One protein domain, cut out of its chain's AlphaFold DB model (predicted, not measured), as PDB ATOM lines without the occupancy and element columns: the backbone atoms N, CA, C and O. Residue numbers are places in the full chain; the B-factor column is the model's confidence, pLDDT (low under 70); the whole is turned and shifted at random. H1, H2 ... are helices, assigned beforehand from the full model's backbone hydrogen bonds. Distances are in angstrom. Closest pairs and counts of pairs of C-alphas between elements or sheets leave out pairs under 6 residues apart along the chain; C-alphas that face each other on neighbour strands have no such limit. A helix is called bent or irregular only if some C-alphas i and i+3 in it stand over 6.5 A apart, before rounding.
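Overview. This is residues 122 to 188 of the 338 residues of an uncharacterized protein of Ooceraea biroi (UniProt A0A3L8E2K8). Going along the printed part from its first residue, you meet a long, thin arm made of helix H1, helix H2 and the link after it, and then a small head in which H3 and H4 cross nearly at right angles. The arm makes the length: H1 and H2 touch no helix, and residues 136 to 151 stand free, as does the tail of residues 183 to 188 beyond the head. The printed part has 67 residues with four named helices, H1, H2, H3 and H4 in that order, and no named strand; its class is all helix. It is extended, with a radius of gyration of the C-alphas of 20.0 A, and elongated, with spans of 58 by 30 by 20 A.

Along the chain. Find C-alpha 122 at (11.715, 25.259, 34.452); here H1 begins, residues 122 to 130, 10.7 A from first to last C-alpha. H1 is neither bent nor irregular, but only just: C-alphas 127 and 130 are 6.4 A apart. After one residue, H2 takes residues 132 to 144, 17.6 A long. Next look for C-alpha 155 at (49.741, 45.013, 42.597), where H3, the longest helix, starts; its residues 155 to 170 cover 22.7 A. H4, residues 174 to 181, measures 10.4 A and ends with C-alpha 181 at (55.165, 56.253, 38.671).

Arrangement. Begin at H1 and H2, which meet only through their link. H2 and H3 are apart, and H1 is apart from H3 and from H4; H2 and H4 are apart too. At H3 and H4 you find two helices that touch, with 8 pairs of C-alphas within 8 A. H3 touches H4 with residues 162 to 167 alone. The closest C-alphas of the two are those of Leu 163 and Ala 177, 5.8 A apart. Their lines are about perpendicular at 73 degrees, only just beyond a steep tilt. On the backbone, every O i to N i+4 pair is within hydrogen-bond range in H2, H3 and H4, while in H1 it is 4 of 5.

Size, cuts and confidence. The two C-alphas farthest apart are those of Glu 122 and Asn 170, at 58.4 A. The printed part has no cut. The links from H1 to H2 and from H3 to H4 are tight, the link of 10 residues from H2 to H3 is short, and no link is long. In the B-factor column, read a mean pLDDT of 72.9 for the printed part; residues 122 to 152 and 184 to 188 are under 70, while H3 and H4 each have a mean of 91.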
ATOM      1  N   GLU A 122      10.920  25.195  33.221       61.19
ATOM      2  CA  GLU A 122      11.715  25.259  34.452       61.19
ATOM      3  C   GLU A 122      12.830  26.311  34.397       61.19
ATOM      4  O   GLU A 122      13.068  27.001  35.387       61.19
ATOM      5  N   LEU A 123      13.488  26.487  33.247       57.31
ATOM      6  CA  LEU A 123      14.559  27.471  33.089       57.31
ATOM      7  C   LEU A 123      13.992  28.889  33.099       57.31
ATOM      8  O   LEU A 123      14.528  29.755  33.785       57.31
ATOM      9  N   TRP A 124      12.878  29.109  32.401       58.59
ATOM     10  CA  TRP A 124      12.179  30.393  32.413       58.59
ATOM     11  C   TRP A 124      11.579  30.698  33.780       58.59
ATOM     12  O   TRP A 124      11.731  31.814  34.254       58.59
ATOM     13  N   LYS A 125      11.007  29.714  34.475       64.12
ATOM     14  CA  LYS A 125      10.540  29.865  35.860       64.12
ATOM     15  C   LYS A 125      11.683  30.242  36.810       64.12
ATOM     16  O   LYS A 125      11.517  31.109  37.659       64.12
ATOM     17  N   ASN A 126      12.876  29.679  36.628       60.75
ATOM     18  CA  ASN A 126      14.049  30.051  37.426       60.75
ATOM     19  C   ASN A 126      14.618  31.431  37.030       60.75
ATOM     20  O   ASN A 126      15.012  32.212  37.895       60.75
ATOM     21  N   MET A 127      14.611  31.774  35.737       55.81
ATOM     22  CA  MET A 127      15.104  33.059  35.225       55.81
ATOM     23  C   MET A 127      14.118  34.224  35.366       55.81
ATOM     24  O   MET A 127      14.559  35.368  35.328       55.81
ATOM     25  N   VAL A 128      12.811  33.979  35.462       59.81
ATOM     26  CA  VAL A 128      11.749  35.001  35.511       59.81
ATOM     27  C   VAL A 128      11.144  35.100  36.905       59.81
ATOM     28  O   VAL A 128      11.015  36.220  37.393       59.81
ATOM     29  N   ASP A 129      10.847  33.974  37.565       59.69
ATOM     30  CA  ASP A 129      10.073  33.982  38.814       59.69
ATOM     31  C   ASP A 129      10.932  33.944  40.083       59.69
ATOM     32  O   ASP A 129      10.422  34.280  41.151       59.69
ATOM     33  N   LYS A 130      12.210  33.534  40.012       54.41
ATOM     34  CA  LYS A 130      13.040  33.399  41.223       54.41
ATOM     35  C   LYS A 130      14.266  34.297  41.303       54.41
ATOM     36  O   LYS A 130      14.469  34.860  42.367       54.41
ATOM     37  N   ASP A 131      15.027  34.534  40.232       54.75
ATOM     38  CA  ASP A 131      16.378  35.083  40.437       54.75
ATOM     39  C   ASP A 131      16.840  36.155  39.428       54.75
ATOM     40  O   ASP A 131      18.040  36.283  39.194       54.75
ATOM     41  N   LYS A 132      15.969  36.991  38.834       54.03
ATOM     42  CA  LYS A 132      16.482  38.166  38.072       54.03
ATOM     43  C   LYS A 132      17.247  39.117  38.976       54.03
ATOM     44  O   LYS A 132      18.371  39.521  38.663       54.03
ATOM     45  N   ASP A 133      16.641  39.432  40.113       55.66
ATOM     46  CA  ASP A 133      17.284  40.257  41.116       55.66
ATOM     47  C   ASP A 133      18.459  39.519  41.724       55.66
ATOM     48  O   ASP A 133      19.505  40.133  41.854       55.66
ATOM     49  N   ASP A 134      18.366  38.219  42.000       61.31
ATOM     50  CA  ASP A 134      19.462  37.486  42.625       61.31
ATOM     51  C   ASP A 134      20.637  37.223  41.683       61.31
ATOM     52  O   ASP A 134      21.768  37.364  42.125       61.31
ATOM     53  N   ILE A 135      20.456  36.991  40.382       62.09
ATOM     54  CA  ILE A 135      21.575  36.871  39.428       62.09
ATOM     55  C   ILE A 135      22.284  38.220  39.265       62.09
ATOM     56  O   ILE A 135      23.509  38.295  39.404       62.09
ATOM     57  N   ILE A 136      21.539  39.311  39.055       62.44
ATOM     58  CA  ILE A 136      22.121  40.658  38.932       62.44
ATOM     59  C   ILE A 136      22.717  41.111  40.271       62.44
ATOM     60  O   ILE A 136      23.765  41.755  40.307       62.44
ATOM     61  N   LYS A 137      22.102  40.762  41.400       62.97
ATOM     62  CA  LYS A 137      22.593  41.046  42.754       62.97
ATOM     63  C   LYS A 137      23.782  40.174  43.097       62.97
ATOM     64  O   LYS A 137      24.681  40.718  43.713       62.97
ATOM     65  N   ILE A 138      23.871  38.915  42.669       61.44
ATOM     66  CA  ILE A 138      25.045  38.037  42.808       61.44
ATOM     67  C   ILE A 138      26.185  38.566  41.948       61.44
ATOM     68  O   ILE A 138      27.308  38.633  42.434       61.44
ATOM     69  N   GLU A 139      25.933  39.009  40.718       62.84
ATOM     70  CA  GLU A 139      26.955  39.641  39.882       62.84
ATOM     71  C   GLU A 139      27.422  40.972  40.497       62.84
ATOM     72  O   GLU A 139      28.621  41.199  40.685       62.84
ATOM     73  N   ARG A 140      26.482  41.829  40.924       58.88
ATOM     74  CA  ARG A 140      26.775  43.069  41.659       58.88
ATOM     75  C   ARG A 140      27.437  42.794  43.006       58.88
ATOM     76  O   ARG A 140      28.206  43.637  43.446       58.88
ATOM     77  N   MET A 141      27.131  41.693  43.691       52.62
ATOM     78  CA  MET A 141      27.746  41.285  44.958       52.62
ATOM     79  C   MET A 141      29.147  40.758  44.692       52.62
ATOM     80  O   MET A 141      30.058  41.238  45.334       52.62
ATOM     81  N   LYS A 142      29.379  39.901  43.694       59.22
ATOM     82  CA  LYS A 142      30.721  39.450  43.288       59.22
ATOM     83  C   LYS A 142      31.616  40.611  42.853       59.22
ATOM     84  O   LYS A 142      32.772  40.647  43.259       59.22
ATOM     85  N   ARG A 143      31.082  41.609  42.134       58.22
ATOM     86  CA  ARG A 143      31.796  42.873  41.850       58.22
ATOM     87  C   ARG A 143      32.010  43.739  43.108       58.22
ATOM     88  O   ARG A 143      32.997  44.462  43.175       58.22
ATOM     89  N   ARG A 144      31.110  43.672  44.102       52.16
ATOM     90  CA  ARG A 144      31.187  44.391  45.396       52.16
ATOM     91  C   ARG A 144      31.890  43.631  46.518       52.16
ATOM     92  O   ARG A 144      32.114  44.248  47.559       52.16
ATOM     93  N   ILE A 145      32.263  42.356  46.351       50.84
ATOM     94  CA  ILE A 145      33.129  41.611  47.278       50.84
ATOM     95  C   ILE A 145      34.543  42.183  47.095       50.84
ATOM     96  O   ILE A 145      35.476  41.589  46.567       50.84
ATOM     97  N   TRP A 146      34.663  43.431  47.529       49.25
ATOM     98  CA  TRP A 146      35.878  44.144  47.813       49.25
ATOM     99  C   TRP A 146      36.400  43.564  49.113       49.25
ATOM    100  O   TRP A 146      36.053  43.991  50.216       49.25
ATOM    101  N   ASN A 147      37.204  42.521  48.990       59.50
ATOM    102  CA  ASN A 147      37.790  41.905  50.156       59.50
ATOM    103  C   ASN A 147      38.952  42.801  50.636       59.50
ATOM    104  O   ASN A 147      40.074  42.748  50.130       59.50
ATOM    105  N   LYS A 148      38.646  43.717  51.570       55.62
ATOM    106  CA  LYS A 148      39.506  44.841  52.015       55.62
ATOM    107  C   LYS A 148      40.881  44.397  52.537       55.62
ATOM    108  O   LYS A 148      41.786  45.225  52.624       55.62
ATOM    109  N   GLN A 149      41.033  43.124  52.904       59.81
ATOM    110  CA  GLN A 149      42.280  42.549  53.411       59.81
ATOM    111  C   GLN A 149      43.131  41.900  52.310       59.81
ATOM    112  O   GLN A 149      44.328  42.169  52.247       59.81
ATOM    113  N   THR A 150      42.541  41.114  51.406       58.66
ATOM    114  CA  THR A 150      43.295  40.440  50.331       58.66
ATOM    115  C   THR A 150      43.660  41.392  49.193       58.66
ATOM    116  O   THR A 150      44.737  41.277  48.612       58.66
ATOM    117  N   ASN A 151      42.829  42.405  48.924       63.03
ATOM    118  CA  ASN A 151      43.027  43.307  47.788       63.03
ATOM    119  C   ASN A 151      44.050  44.428  48.051       63.03
ATOM    120  O   ASN A 151      44.571  45.013  47.108       63.03
ATOM    121  N   LYS A 152      44.410  44.695  49.316       65.25
ATOM    122  CA  LYS A 152      45.495  45.642  49.656       65.25
ATOM    123  C   LYS A 152      46.868  45.177  49.171       65.25
ATOM    124  O   LYS A 152      47.750  46.005  49.000       65.25
ATOM    125  N   ARG A 153      47.041  43.866  48.971       72.88
ATOM    126  CA  ARG A 153      48.263  43.267  48.416       72.88
ATOM    127  C   ARG A 153      48.203  43.093  46.898       72.88
ATOM    128  O   ARG A 153      49.165  42.608  46.314       72.88
ATOM    129  N   CYS A 154      47.094  43.461  46.253       78.62
ATOM    130  CA  CYS A 154      46.997  43.406  44.803       78.62
ATOM    131  C   CYS A 154      47.946  44.454  44.192       78.62
ATOM    132  O   CYS A 154      47.822  45.637  44.530       78.62
ATOM    133  N   PRO A 155      48.843  44.070  43.265       82.44
ATOM    134  CA  PRO A 155      49.741  45.013  42.597       82.44
ATOM    135  C   PRO A 155      48.994  46.166  41.917       82.44
ATOM    136  O   PRO A 155      49.465  47.299  41.913       82.44
ATOM    137  N   VAL A 156      47.793  45.902  41.391       80.25
ATOM    138  CA  VAL A 156      46.940  46.917  40.755       80.25
ATOM    139  C   VAL A 156      46.421  47.931  41.777       80.25
ATOM    140  O   VAL A 156      46.394  49.129  41.509       80.25
ATOM    141  N   PHE A 157      46.040  47.478  42.975       84.44
ATOM    142  CA  PHE A 157      45.574  48.374  44.031       84.44
ATOM    143  C   PHE A 157      46.689  49.291  44.533       84.44
ATOM    144  O   PHE A 157      46.456  50.485  44.713       84.44
ATOM    145  N   GLN A 158      47.889  48.741  44.730       86.50
ATOM    146  CA  GLN A 158      49.051  49.507  45.172       86.50
ATOM    147  C   GLN A 158      49.404  50.606  44.157       86.50
ATOM    148  O   GLN A 158      49.506  51.770  44.539       86.50
ATOM    149  N   LYS A 159      49.431  50.266  42.861       88.38
ATOM    150  CA  LYS A 159      49.631  51.229  41.764       88.38
ATOM    151  C   LYS A 159      48.574  52.335  41.758       88.38
ATOM    152  O   LYS A 159      48.905  53.515  41.740       88.38
ATOM    153  N   ASN A 160      47.293  51.973  41.846       89.44
ATOM    154  CA  ASN A 160      46.204  52.956  41.855       89.44
ATOM    155  C   ASN A 160      46.243  53.865  43.090       89.44
ATOM    156  O   ASN A 160      45.845  55.027  43.020       89.44
ATOM    157  N   LYS A 161      46.702  53.342  44.233       92.81
ATOM    158  CA  LYS A 161      46.887  54.126  45.454       92.81
ATOM    159  C   LYS A 161      48.012  55.147  45.278       92.81
ATOM    160  O   LYS A 161      47.811  56.307  45.618       92.81
ATOM    161  N   GLU A 162      49.153  54.729  44.741       92.69
ATOM    162  CA  GLU A 162      50.306  55.602  44.483       92.69
ATOM    163  C   GLU A 162      49.966  56.702  43.472       92.69
ATOM    164  O   GLU A 162      50.200  57.876  43.755       92.69
ATOM    165  N   LEU A 163      49.296  56.353  42.369       94.62
ATOM    166  CA  LEU A 163      48.818  57.321  41.375       94.62
ATOM    167  C   LEU A 163      47.924  58.391  42.002       94.62
ATOM    168  O   LEU A 163      48.137  59.579  41.779       94.62
ATOM    169  N   LYS A 164      46.963  57.993  42.845       94.94
ATOM    170  CA  LYS A 164      46.073  58.947  43.522       94.94
ATOM    171  C   LYS A 164      46.814  59.880  44.476       94.94
ATOM    172  O   LYS A 164      46.461  61.051  44.554       94.94
ATOM    173  N   VAL A 165      47.817  59.376  45.196       96.69
ATOM    174  CA  VAL A 165      48.644  60.205  46.088       96.69
ATOM    175  C   VAL A 165      49.423  61.240  45.278       96.69
ATOM    176  O   VAL A 165      49.437  62.410  45.643       96.69
ATOM    177  N   ILE A 166      50.013  60.831  44.156       95.25
ATOM    178  CA  ILE A 166      50.796  61.716  43.286       95.25
ATOM    179  C   ILE A 166      49.910  62.760  42.603       95.25
ATOM    180  O   ILE A 166      50.287  63.931  42.565       95.25
ATOM    181  N   MET A 167      48.728  62.363  42.122       97.00
ATOM    182  CA  MET A 167      47.742  63.292  41.563       97.00
ATOM    183  C   MET A 167      47.331  64.346  42.592       97.00
ATOM    184  O   MET A 167      47.365  65.531  42.288       97.00
ATOM    185  N   ALA A 168      46.993  63.927  43.816       96.19
ATOM    186  CA  ALA A 168      46.550  64.842  44.867       96.19
ATOM    187  C   ALA A 168      47.669  65.779  45.344       96.19
ATOM    188  O   ALA A 168      47.417  66.953  45.591       96.19
ATOM    189  N   HIS A 169      48.899  65.273  45.466       96.94
ATOM    190  CA  HIS A 169      50.030  66.066  45.941       96.94
ATOM    191  C   HIS A 169      50.473  67.125  44.927       96.94
ATOM    192  O   HIS A 169      50.845  68.226  45.314       96.94
ATOM    193  N   ASN A 170      50.453  66.791  43.635       94.25
ATOM    194  CA  ASN A 170      50.983  67.670  42.589       94.25
ATOM    195  C   ASN A 170      49.889  68.410  41.806       94.25
ATOM    196  O   ASN A 170      50.217  69.237  40.963       94.25
ATOM    197  N   ASN A 171      48.612  68.117  42.070       95.44
ATOM    198  CA  ASN A 171      47.467  68.613  41.305       95.44
ATOM    199  C   ASN A 171      47.621  68.385  39.787       95.44
ATOM    200  O   ASN A 171      47.387  69.278  38.977       95.44
ATOM    201  N   ILE A 172      48.070  67.185  39.415       95.31
ATOM    202  CA  ILE A 172      48.354  66.808  38.023       95.31
ATOM    203  C   ILE A 172      47.345  65.803  37.483       95.31
ATOM    204  O   ILE A 172      46.660  65.091  38.228       95.31
ATOM    205  N   SER A 173      47.298  65.708  36.156       95.19
ATOM    206  CA  SER A 173      46.461  64.735  35.463       95.19
ATOM    207  C   SER A 173      46.930  63.294  35.708       95.19
ATOM    208  O   SER A 173      48.085  63.025  36.048       95.19
ATOM    209  N   PHE A 174      46.031  62.333  35.482       91.62
ATOM    210  CA  PHE A 174      46.351  60.906  35.587       91.62
ATOM    211  C   PHE A 174      47.532  60.502  34.689       91.62
ATOM    212  O   PHE A 174      48.406  59.767  35.132       91.62
ATOM    213  N   ILE A 175      47.585  61.017  33.456       89.56
ATOM    214  CA  ILE A 175      48.621  60.686  32.463       89.56
ATOM    215  C   ILE A 175      50.004  61.140  32.944       89.56
ATOM    216  O   ILE A 175      51.003  60.450  32.748       89.56
ATOM    217  N   GLU A 176      50.086  62.308  33.575       90.62
ATOM    218  CA  GLU A 176      51.342  62.821  34.125       90.62
ATOM    219  C   GLU A 176      51.762  62.050  35.375       90.62
ATOM    220  O   GLU A 176      52.928  61.679  35.498       90.62
ATOM    221  N   ALA A 177      50.815  61.732  36.262       93.44
ATOM    222  CA  ALA A 177      51.083  60.878  37.416       93.44
ATOM    223  C   ALA A 177      51.565  59.480  36.991       93.44
ATOM    224  O   ALA A 177      52.493  58.938  37.587       93.44
ATOM    225  N   GLU A 178      50.989  58.919  35.928       91.56
ATOM    226  CA  GLU A 178      51.396  57.641  35.340       91.56
ATOM    227  C   GLU A 178      52.844  57.681  34.842       91.56
ATOM    228  O   GLU A 178      53.642  56.811  35.195       91.56
ATOM    229  N   LYS A 179      53.230  58.744  34.127       90.81
ATOM    230  CA  LYS A 179      54.621  58.959  33.689       90.81
ATOM    231  C   LYS A 179      55.610  59.055  34.854       90.81
ATOM    232  O   LYS A 179      56.757  58.639  34.712       90.81
ATOM    233  N   LEU A 180      55.191  59.610  35.991       89.69
ATOM    234  CA  LEU A 180      56.041  59.717  37.180       89.69
ATOM    235  C   LEU A 180      56.201  58.373  37.905       89.69
ATOM    236  O   LEU A 180      57.294  58.074  38.378       89.69
ATOM    237  N   VAL A 181      55.142  57.559  37.981       89.62
ATOM    238  CA  VAL A 181      55.165  56.253  38.671       89.62
ATOM    239  C   VAL A 181      55.909  55.192  37.870       89.62
ATOM    240  O   VAL A 181      56.701  54.438  38.430       89.62
ATOM    241  N   PHE A 182      55.648  55.104  36.567       86.44
ATOM    242  CA  PHE A 182      56.206  54.040  35.727       86.44
ATOM    243  C   PHE A 182      57.532  54.429  35.063       86.44
ATOM    244  O   PHE A 182      58.125  53.615  34.359       86.44
ATOM    245  N   GLY A 183      58.021  55.646  35.329       78.50
ATOM    246  CA  GLY A 183      59.129  56.243  34.594       78.50
ATOM    247  C   GLY A 183      58.711  56.577  33.165       78.50
ATOM    248  O   GLY A 183      57.589  56.289  32.744       78.50
ATOM    249  N   LYS A 184      59.609  57.210  32.398       62.34
ATOM    250  CA  LYS A 184      59.385  57.412  30.963       62.34
ATOM    251  C   LYS A 184      59.003  56.060  30.363       62.34
ATOM    252  O   LYS A 184      59.843  55.171  30.286       62.34
ATOM    253  N   HIS A 185      57.750  55.926  29.926       53.81
ATOM    254  CA  HIS A 185      57.458  55.005  28.846       53.81
ATOM    255  C   HIS A 185      58.482  55.353  27.774       53.81
ATOM    256  O   HIS A 185      58.490  56.491  27.292       53.81
ATOM    257  N   ASP A 186      59.354  54.402  27.429       53.34
ATOM    258  CA  ASP A 186      59.936  54.400  26.098       53.34
ATOM    259  C   ASP A 186      58.800  54.797  25.162       53.34
ATOM    260  O   ASP A 186      57.679  54.293  25.295       53.34
ATOM    261  N   GLU A 187      59.057  55.737  24.261       55.59
ATOM    262  CA  GLU A 187      58.083  56.343  23.344       55.59
ATOM    263  C   GLU A 187      57.339  55.314  22.456       55.59
ATOM    264  O   GLU A 187      56.531  55.675  21.614       55.59
ATOM    265  N   SER A 188      57.528  54.020  22.719       56.12
ATOM    266  CA  SER A 188      56.623  52.889  22.498       56.12
ATOM    267  C   SER A 188      55.268  52.972  23.224       56.12
ATOM    268  O   SER A 188      54.537  51.981  23.267       56.12
TER     269      SER A 188